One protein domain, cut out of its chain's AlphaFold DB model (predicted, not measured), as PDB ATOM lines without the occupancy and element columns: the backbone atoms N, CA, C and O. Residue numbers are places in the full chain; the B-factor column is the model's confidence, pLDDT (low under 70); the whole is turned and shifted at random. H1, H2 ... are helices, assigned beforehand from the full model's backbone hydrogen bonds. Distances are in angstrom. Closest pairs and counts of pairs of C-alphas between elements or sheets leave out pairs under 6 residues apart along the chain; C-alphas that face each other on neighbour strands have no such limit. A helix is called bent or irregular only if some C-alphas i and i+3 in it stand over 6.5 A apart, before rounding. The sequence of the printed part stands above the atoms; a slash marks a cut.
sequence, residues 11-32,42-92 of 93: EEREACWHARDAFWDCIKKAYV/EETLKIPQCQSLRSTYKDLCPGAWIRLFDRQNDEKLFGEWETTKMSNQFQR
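This is residues 11 to 32 and 42 to 92 of the 93 residues of an uncharacterized protein of Hymenolepis diminuta (UniProt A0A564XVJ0). H1 and H2 pack side by side, running opposite ways; H3, the longest helix, turns back after H2 and makes a narrow V with it, and residues 86 to 92, of which 86 to 90 belong to H3, stick out. The printed part has 73 residues, all helix in class, in the order H1, H2, H3. It is only just loose, close to compact, with a radius of gyration of the C-alphas of 13.7 A and spans of 46 by 21 by 21 A.

H1, residues 11 to 31, measures 30.5 A from C-alpha 11 at (101.542, 107.338, 72.964). H2, residues 48 to 60, measures 19.6 A and is irregular: C-alphas 49 and 52 are 7.3 A apart. H3, residues 63 to 90, measures 40.8 A and ends with C-alpha 90 at (125.868, 122.332, 107.587).

H1 and H2 touch at a shallow tilt of 17 degrees, opposite ways; their closest C-alphas, of Ala 19 and Tyr 57, are 4.9 A apart. H1, with residues 24 to 31 alone, only just touches residues 73 to 81 of H3, with 3 pairs of C-alphas within 8 A, the closest those of Lys 28 and Leu 77 at 6.5 A. H2 and H3 are close but not clearly touching; their closest C-alphas, of Lys 58 and Ile 66, are 7.1 A apart. Every O i to N i+4 pair is within hydrogen-bond range in H1 and H3, and 7 of 9 in H2.

The C-alphas of Glu 11 and Arg 92, the two farthest apart, are 47.2 A apart. Residues 33 to 41 are not printed, and C-alphas 32 and 42 are 18.1 A apart across the cut. H2 to H3 is a tight link. Residues 86 to 92 have pLDDT under 70.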
ATOM      1  N   GLU A  11     100.864 106.173  73.531       91.00
ATOM      2  CA  GLU A  11     101.542 107.338  72.964       91.00
ATOM      3  C   GLU A  11     101.064 108.639  73.632       91.00
ATOM      4  O   GLU A  11     101.869 109.509  73.957       91.00
ATOM      5  N   GLU A  12      99.763 108.757  73.922       89.50
ATOM      6  CA  GLU A  12      99.212 109.900  74.663       89.50
ATOM      7  C   GLU A  12      99.714 109.943  76.112       89.50
ATOM      8  O   GLU A  12     100.008 111.020  76.637       89.50
ATOM      9  N   ARG A  13      99.855 108.780  76.762       91.62
ATOM     10  CA  ARG A  13     100.436 108.692  78.110       91.62
ATOM     11  C   ARG A  13     101.902 109.108  78.117       91.62
ATOM     12  O   ARG A  13     102.293 109.870  78.996       91.62
ATOM     13  N   GLU A  14     102.686 108.649  77.145       94.12
ATOM     14  CA  GLU A  14     104.098 109.021  77.002       94.12
ATOM     15  C   GLU A  14     104.251 110.529  76.778       94.12
ATOM     16  O   GLU A  14     105.021 111.182  77.482       94.12
ATOM     17  N   ALA A  15     103.448 111.116  75.883       93.81
ATOM     18  CA  ALA A  15     103.435 112.561  75.664       93.81
ATOM     19  C   ALA A  15     103.078 113.338  76.945       93.81
ATOM     20  O   ALA A  15     103.726 114.335  77.270       93.81
ATOM     21  N   CYS A  16     102.087 112.859  77.704       94.69
ATOM     22  CA  CYS A  16     101.724 113.434  78.996       94.69
ATOM     23  C   CYS A  16     102.876 113.359  80.012       94.69
ATOM     24  O   CYS A  16     103.169 114.347  80.686       94.69
ATOM     25  N   TRP A  17     103.546 112.211  80.133       94.12
ATOM     26  CA  TRP A  17     104.659 112.041  81.069       94.12
ATOM     27  C   TRP A  17     105.852 112.924  80.711       94.12
ATOM     28  O   TRP A  17     106.386 113.585  81.596       94.12
ATOM     29  N   HIS A  18     106.208 113.030  79.430       96.00
ATOM     30  CA  HIS A  18     107.272 113.938  78.996       96.00
ATOM     31  C   HIS A  18     106.935 115.404  79.297       96.00
ATOM     32  O   HIS A  18     107.784 116.145  79.788       96.00
ATOM     33  N   ALA A  19     105.687 115.825  79.062       96.25
ATOM     34  CA  ALA A  19     105.248 117.183  79.376       96.25
ATOM     35  C   ALA A  19     105.237 117.463  80.888       96.25
ATOM     36  O   ALA A  19     105.650 118.543  81.317       96.25
ATOM     37  N   ARG A  20     104.809 116.482  81.696       95.88
ATOM     38  CA  ARG A  20     104.873 116.527  83.163       95.88
ATOM     39  C   ARG A  20     106.309 116.730  83.631       95.88
ATOM     40  O   ARG A  20     106.562 117.631  84.426       95.88
ATOM     41  N   ASP A  21     107.222 115.891  83.153       96.12
ATOM     42  CA  ASP A  21     108.608 115.876  83.614       96.12
ATOM     43  C   ASP A  21     109.329 117.162  83.210       96.12
ATOM     44  O   ASP A  21     110.010 117.757  84.040       96.12
ATOM     45  N   ALA A  22     109.092 117.664  81.993       96.62
ATOM     46  CA  ALA A  22     109.627 118.949  81.550       96.62
ATOM     47  C   ALA A  22     109.138 120.120  82.421       96.62
ATOM     48  O   ALA A  22     109.931 120.975  82.816       96.62
ATOM     49  N   PHE A  23     107.841 120.161  82.750       96.56
ATOM     50  CA  PHE A  23     107.286 121.196  83.625       96.56
ATOM     51  C   PHE A  23     107.891 121.132  85.036       96.56
ATOM     52  O   PHE A  23     108.366 122.147  85.546       96.56
ATOM     53  N   TRP A  24     107.918 119.951  85.656       94.94
ATOM     54  CA  TRP A  24     108.405 119.792  87.028       94.94
ATOM     55  C   TRP A  24     109.924 119.918  87.164       94.94
ATOM     56  O   TRP A  24     110.400 120.354  88.208       94.94
ATOM     57  N   ASP A  25     110.694 119.612  86.121       95.00
ATOM     58  CA  ASP A  25     112.125 119.928  86.066       95.00
ATOM     59  C   ASP A  25     112.367 121.448  86.063       95.00
ATOM     60  O   ASP A  25     113.214 121.943  86.806       95.00
ATOM     61  N   CYS A  26     111.567 122.210  85.306       96.19
ATOM     62  CA  CYS A  26     111.617 123.675  85.318       96.19
ATOM     63  C   CYS A  26     111.291 124.252  86.706       96.19
ATOM     64  O   CYS A  26     112.024 125.112  87.198       96.19
ATOM     65  N   ILE A  27     110.232 123.750  87.354       94.56
ATOM     66  CA  ILE A  27     109.842 124.160  88.712       94.56
ATOM     67  C   ILE A  27     110.953 123.853  89.713       94.56
ATOM     68  O   ILE A  27     111.393 124.756  90.420       94.56
ATOM     69  N   LYS A  28     111.463 122.617  89.732       91.81
ATOM     70  CA  LYS A  28     112.548 122.227  90.641       91.81
ATOM     71  C   LYS A  28     113.755 123.141  90.492       91.81
ATOM     72  O   LYS A  28     114.196 123.710  91.480       91.81
ATOM     73  N   LYS A  29     114.216 123.377  89.260       90.88
ATOM     74  CA  LYS A  29     115.333 124.294  88.968       90.88
ATOM     75  C   LYS A  29     115.086 125.723  89.444       90.88
ATOM     76  O   LYS A  29     116.025 126.371  89.889       90.88
ATOM     77  N   ALA A  30     113.847 126.212  89.376       90.88
ATOM     78  CA  ALA A  30     113.498 127.536  89.886       90.88
ATOM     79  C   ALA A  30     113.596 127.636  91.421       90.88
ATOM     80  O   ALA A  30     113.753 128.740  91.937       90.88
ATOM     81  N   TYR A  31     113.540 126.503  92.129       88.38
ATOM     82  CA  TYR A  31     113.513 126.427  93.589       88.38
ATOM     83  C   TYR A  31     114.753 125.765  94.231       88.38
ATOM     84  O   TYR A  31     114.806 125.656  95.454       88.38
ATOM     85  N   VAL A  32     115.775 125.360  93.463       82.56
ATOM     86  CA  VAL A  32     116.998 124.726  94.018       82.56
ATOM     87  C   VAL A  32     117.709 125.626  95.039       82.56
ATOM     88  O   VAL A  32     118.155 125.139  96.074       82.56
ATOM     89  N   GLU A  42      99.471 126.073  95.048       86.25
ATOM     90  CA  GLU A  42      99.058 126.889  93.907       86.25
ATOM     91  C   GLU A  42     100.074 127.998  93.592       86.25
ATOM     92  O   GLU A  42     100.269 128.344  92.420       86.25
ATOM     93  N   GLU A  43     100.753 128.531  94.607       87.81
ATOM     94  CA  GLU A  43     101.824 129.514  94.443       87.81
ATOM     95  C   GLU A  43     103.099 128.877  93.897       87.81
ATOM     96  O   GLU A  43     103.711 129.439  92.983       87.81
ATOM     97  N   THR A  44     103.434 127.660  94.339       85.94
ATOM     98  CA  THR A  44     104.567 126.882  93.813       85.94
ATOM     99  C   THR A  44     104.525 126.771  92.283       85.94
ATOM    100  O   THR A  44     105.553 126.836  91.609       85.94
ATOM    101  N   LEU A  45     103.324 126.686  91.703       89.00
ATOM    102  CA  LEU A  45     103.092 126.526  90.265       89.00
ATOM    103  C   LEU A  45     103.153 127.843  89.462       89.00
ATOM    104  O   LEU A  45     103.114 127.809  88.224       89.00
ATOM    105  N   LYS A  46     103.232 129.010  90.117       88.25
ATOM    106  CA  LYS A  46     103.173 130.349  89.491       88.25
ATOM    107  C   LYS A  46     104.557 130.890  89.108       88.25
ATOM    108  O   LYS A  46     104.862 132.059  89.310       88.25
ATOM    109  N   ILE A  47     105.373 130.062  88.460       91.12
ATOM    110  CA  ILE A  47     106.700 130.453  87.961       91.12
ATOM    111  C   ILE A  47     106.611 130.916  86.493       91.12
ATOM    112  O   ILE A  47     106.290 130.090  85.631       91.12
ATOM    113  N   PRO A  48     106.883 132.201  86.163       91.19
ATOM    114  CA  PRO A  48     106.659 132.759  84.822       91.19
ATOM    115  C   PRO A  48     107.359 131.994  83.695       91.19
ATOM    116  O   PRO A  48     106.734 131.682  82.681       91.19
ATOM    117  N   GLN A  49     108.626 131.618  83.886       92.25
ATOM    118  CA  GLN A  49     109.410 130.898  82.879       92.25
ATOM    119  C   GLN A  49     108.899 129.475  82.605       92.25
ATOM    120  O   GLN A  49     109.160 128.931  81.535       92.25
ATOM    121  N   CYS A  50     108.131 128.885  83.527       95.19
ATOM    122  CA  CYS A  50     107.577 127.539  83.380       95.19
ATOM    123  C   CYS A  50     106.124 127.540  82.860       95.19
ATOM    124  O   CYS A  50     105.552 126.468  82.645       95.19
ATOM    125  N   GLN A  51     105.506 128.707  82.622       94.12
ATOM    126  CA  GLN A  51     104.089 128.789  82.227       94.12
ATOM    127  C   GLN A  51     103.799 128.180  80.849       94.12
ATOM    128  O   GLN A  51     102.739 127.583  80.655       94.12
ATOM    129  N   SER A  52     104.731 128.265  79.894       95.00
ATOM    130  CA  SER A  52     104.540 127.625  78.583       95.00
ATOM    131  C   SER A  52     104.483 126.098  78.716       95.00
ATOM    132  O   SER A  52     103.586 125.456  78.169       95.00
ATOM    133  N   LEU A  53     105.375 125.523  79.530       95.81
ATOM    134  CA  LEU A  53     105.397 124.096  79.855       95.81
ATOM    135  C   LEU A  53     104.136 123.683  80.617       95.81
ATOM    136  O   LEU A  53     103.581 122.618  80.351       95.81
ATOM    137  N   ARG A  54     103.630 124.549  81.506       95.06
ATOM    138  CA  ARG A  54     102.368 124.336  82.223       95.06
ATOM    139  C   ARG A  54     101.176 124.230  81.275       95.06
ATOM    140  O   ARG A  54     100.313 123.381  81.499       95.06
ATOM    141  N   SER A  55     101.120 125.063  80.234       94.44
ATOM    142  CA  SER A  55     100.072 124.978  79.209       94.44
ATOM    143  C   SER A  55     100.146 123.646  78.468       94.44
ATOM    144  O   SER A  55      99.168 122.903  78.451       94.44
ATOM    145  N   THR A  56     101.328 123.287  77.960       94.44
ATOM    146  CA  THR A  56     101.557 122.014  77.259       94.44
ATOM    147  C   THR A  56     101.185 120.812  78.125       94.44
ATOM    148  O   THR A  56     100.519 119.885  77.668       94.44
ATOM    149  N   TYR A  57     101.557 120.844  79.402       94.31
ATOM    150  CA  TYR A  57     101.211 119.811  80.369       94.31
ATOM    151  C   TYR A  57      99.691 119.691  80.570       94.31
ATOM    152  O   TYR A  57      99.150 118.585  80.540       94.31
ATOM    153  N   LYS A  58      98.979 120.818  80.695       93.00
ATOM    154  CA  LYS A  58      97.511 120.843  80.802       93.00
ATOM    155  C   LYS A  58      96.796 120.363  79.538       93.00
ATOM    156  O   LYS A  58      95.724 119.769  79.641       93.00
ATOM    157  N   ASP A  59      97.390 120.591  78.371       92.00
ATOM    158  CA  ASP A  59      96.820 120.194  77.084       92.00
ATOM    159  C   ASP A  59      97.030 118.707  76.768       92.00
ATOM    160  O   ASP A  59      96.174 118.082  76.130       92.00
ATOM    161  N   LEU A  60      98.156 118.138  77.211       91.81
ATOM    162  CA  LEU A  60      98.549 116.752  76.940       91.81
ATOM    163  C   LEU A  60      98.141 115.760  78.025       91.81
ATOM    164  O   LEU A  60      98.186 114.562  77.770       91.81
ATOM    165  N   CYS A  61      97.735 116.214  79.211       91.25
ATOM    166  CA  CYS A  61      97.386 115.317  80.306       91.25
ATOM    167  C   CYS A  61      95.900 115.368  80.689       91.25
ATOM    168  O   CYS A  61      95.278 116.433  80.694       91.25
ATOM    169  N   PRO A  62      95.313 114.230  81.102       90.62
ATOM    170  CA  PRO A  62      93.995 114.221  81.719       90.62
ATOM    171  C   PRO A  62      93.968 115.064  83.000       90.62
ATOM    172  O   PRO A  62      94.853 114.956  83.848       90.62
ATOM    173  N   GLY A  63      92.897 115.834  83.214       88.31
ATOM    174  CA  GLY A  63      92.762 116.693  84.400       88.31
ATOM    175  C   GLY A  63      92.871 115.950  85.739       88.31
ATOM    176  O   GLY A  63      93.396 116.494  86.707       88.31
ATOM    177  N   ALA A  64      92.417 114.694  85.800       88.62
ATOM    178  CA  ALA A  64      92.570 113.854  86.990       88.62
ATOM    179  C   ALA A  64      94.038 113.503  87.279       88.62
ATOM    180  O   ALA A  64      94.440 113.471  88.439       88.62
ATOM    181  N   TRP A  65      94.834 113.283  86.230       91.62
ATOM    182  CA  TRP A  65      96.258 112.979  86.347       91.62
ATOM    183  C   TRP A  65      97.043 114.209  86.771       91.62
ATOM    184  O   TRP A  65      97.883 114.107  87.654       91.62
ATOM    185  N   ILE A  66      96.714 115.371  86.202       92.94
ATOM    186  CA  ILE A  66      97.346 116.643  86.566       92.94
ATOM    187  C   ILE A  66      97.197 116.903  88.064       92.94
ATOM    188  O   ILE A  66      98.192 117.118  88.734       92.94
ATOM    189  N   ARG A  67      95.983 116.786  88.620       91.25
ATOM    190  CA  ARG A  67      95.766 117.000  90.064       91.25
ATOM    191  C   ARG A  67      96.582 116.051  90.944       91.25
ATOM    192  O   ARG A  67      97.107 116.474  91.968       91.25
ATOM    193  N   LEU A  68      96.661 114.774  90.564       92.25
ATOM    194  CA  LEU A  68      97.422 113.774  91.315       92.25
ATOM    195  C   LEU A  68      98.927 114.056  91.249       92.25
ATOM    196  O   LEU A  68      99.601 114.063  92.273       92.25
ATOM    197  N   PHE A  69      99.443 114.281  90.044       94.31
ATOM    198  CA  PHE A  69     100.858 114.540  89.816       94.31
ATOM    199  C   PHE A  69     101.298 115.881  90.393       94.31
ATOM    200  O   PHE A  69     102.417 115.962  90.886       94.31
ATOM    201  N   ASP A  70     100.444 116.903  90.358       94.12
ATOM    202  CA  ASP A  70     100.770 118.201  90.937       94.12
ATOM    203  C   ASP A  70     101.021 118.072  92.436       94.12
ATOM    204  O   ASP A  70     102.086 118.453  92.902       94.12
ATOM    205  N   ARG A  71     100.101 117.424  93.161       92.12
ATOM    206  CA  ARG A  71     100.275 117.142  94.590       92.12
ATOM    207  C   ARG A  71     101.550 116.343  94.870       92.12
ATOM    208  O   ARG A  71     102.328 116.713  95.733       92.12
ATOM    209  N   GLN A  72     101.777 115.261  94.124       93.12
ATOM    210  CA  GLN A  72     102.935 114.390  94.356       93.12
ATOM    211  C   GLN A  72     104.276 115.093  94.143       93.12
ATOM    212  O   GLN A  72     105.247 114.778  94.823       93.12
ATOM    213  N   ASN A  73     104.382 115.958  93.136       93.19
ATOM    214  CA  ASN A  73     105.645 116.629  92.853       93.19
ATOM    215  C   ASN A  73     105.854 117.862  93.730       93.19
ATOM    216  O   ASN A  73     106.999 118.173  94.028       93.19
ATOM    217  N   ASP A  74     104.779 118.512  94.163       91.19
ATOM    218  CA  ASP A  74     104.825 119.553  95.182       91.19
ATOM    219  C   ASP A  74     105.371 118.986  96.504       91.19
ATOM    220  O   ASP A  74     106.414 119.430  96.975       91.19
ATOM    221  N   GLU A  75     104.803 117.880  97.003       89.81
ATOM    222  CA  GLU A  75     105.313 117.159  98.184       89.81
ATOM    223  C   GLU A  75     106.802 116.782  98.051       89.81
ATOM    224  O   GLU A  75     107.585 116.938  98.992       89.81
ATOM    225  N   LYS A  76     107.223 116.308  96.869       90.88
ATOM    226  CA  LYS A  76     108.636 115.992  96.595       90.88
ATOM    227  C   LYS A  76     109.520 117.230  96.582       90.88
ATOM    228  O   LYS A  76     110.626 117.164  97.104       90.88
ATOM    229  N   LEU A  77     109.054 118.324  95.985       89.75
ATOM    230  CA  LEU A  77     109.791 119.580  95.930       89.75
ATOM    231  C   LEU A  77     110.077 120.091  97.342       89.75
ATOM    232  O   LEU A  77     111.217 120.442  97.629       89.75
ATOM    233  N   PHE A  78     109.073 120.081  98.223       86.94
ATOM    234  CA  PHE A  78     109.262 120.447  99.625       86.94
ATOM    235  C   PHE A  78     110.289 119.547 100.311       86.94
ATOM    236  O   PHE A  78     111.235 120.058 100.905       86.94
ATOM    237  N   GLY A  79     110.167 118.223 100.171       86.31
ATOM    238  CA  GLY A  79     111.134 117.287 100.752       86.31
ATOM    239  C   GLY A  79     112.566 117.497 100.236       86.31
ATOM    240  O   GLY A  79     113.516 117.543 101.017       86.31
ATOM    241  N   GLU A  80     112.743 117.678  98.925       84.81
ATOM    242  CA  GLU A  80     114.047 117.961  98.306       84.81
ATOM    243  C   GLU A  80     114.623 119.309  98.782       84.81
ATOM    244  O   GLU A  80     115.804 119.390  99.139       84.81
ATOM    245  N   TRP A  81     113.800 120.357  98.859       83.69
ATOM    246  CA  TRP A  81     114.212 121.668  99.361       83.69
ATOM    247  C   TRP A  81     114.632 121.614 100.837       83.69
ATOM    248  O   TRP A  81     115.683 122.154 101.188       83.69
ATOM    249  N   GLU A  82     113.883 120.918 101.696       81.19
ATOM    250  CA  GLU A  82     114.230 120.752 103.114       81.19
ATOM    251  C   GLU A  82     115.593 120.072 103.282       81.19
ATOM    252  O   GLU A  82     116.446 120.554 104.036       81.19
ATOM    253  N   THR A  83     115.844 118.996 102.528       81.50
ATOM    254  CA  THR A  83     117.140 118.297 102.568       81.50
ATOM    255  C   THR A  83     118.292 119.181 102.086       81.50
ATOM    256  O   THR A  83     119.345 119.225 102.727       81.50
ATOM    257  N   THR A  84     118.083 119.944 101.008       77.00
ATOM    258  CA  THR A  84     119.071 120.885 100.454       77.00
ATOM    259  C   THR A  84     119.360 122.037 101.418       77.00
ATOM    260  O   THR A  84     120.503 122.459 101.594       77.00
ATOM    261  N   LYS A  85     118.340 122.542 102.114       73.62
ATOM    262  CA  LYS A  85     118.506 123.573 103.139       73.62
ATOM    263  C   LYS A  85     119.341 123.064 104.312       73.62
ATOM    264  O   LYS A  85     120.249 123.768 104.759       73.62
ATOM    265  N   MET A  86     119.063 121.852 104.796       67.62
ATOM    266  CA  MET A  86     119.815 121.241 105.894       67.62
ATOM    267  C   MET A  86     121.288 121.012 105.530       67.62
ATOM    268  O   MET A  86     122.164 121.305 106.347       67.62
ATOM    269  N   SER A  87     121.584 120.548 104.311       68.00
ATOM    270  CA  SER A  87     122.967 120.362 103.851       68.00
ATOM    271  C   SER A  87     123.709 121.698 103.707       68.00
ATOM    272  O   SER A  87     124.812 121.849 104.237       68.00
ATOM    273  N   ASN A  88     123.072 122.707 103.106       66.12
ATOM    274  CA  ASN A  88     123.635 124.051 102.951       66.12
ATOM    275  C   ASN A  88     123.833 124.784 104.291       66.12
ATOM    276  O   ASN A  88     124.710 125.641 104.403       66.12
ATOM    277  N   GLN A  89     123.027 124.481 105.314       63.84
ATOM    278  CA  GLN A  89     123.232 124.985 106.676       63.84
ATOM    279  C   GLN A  89     124.457 124.340 107.338       63.84
ATOM    280  O   GLN A  89     125.173 125.013 108.079       63.84
ATOM    281  N   PHE A  90     124.714 123.060 107.059       59.44
ATOM    282  CA  PHE A  90     125.868 122.332 107.587       59.44
ATOM    283  C   PHE A  90     127.186 122.776 106.935       59.44
ATOM    284  O   PHE A  90     128.195 122.862 107.620       59.44
ATOM    285  N   GLN A  91     127.173 123.128 105.644       60.06
ATOM    286  CA  GLN A  91     128.351 123.632 104.918       60.06
ATOM    287  C   GLN A  91     128.768 125.067 105.290       60.06
ATOM    288  O   GLN A  91     129.855 125.501 104.919       60.06
ATOM    289  N   ARG A  92     127.912 125.825 105.990       57.34
ATOM    290  CA  ARG A  92     128.206 127.194 106.457       57.34
ATOM    291  C   ARG A  92     128.709 127.262 107.908       57.34
ATOM    292  O   ARG A  92     128.839 128.366 108.436       57.34
TER     293      ARG A  92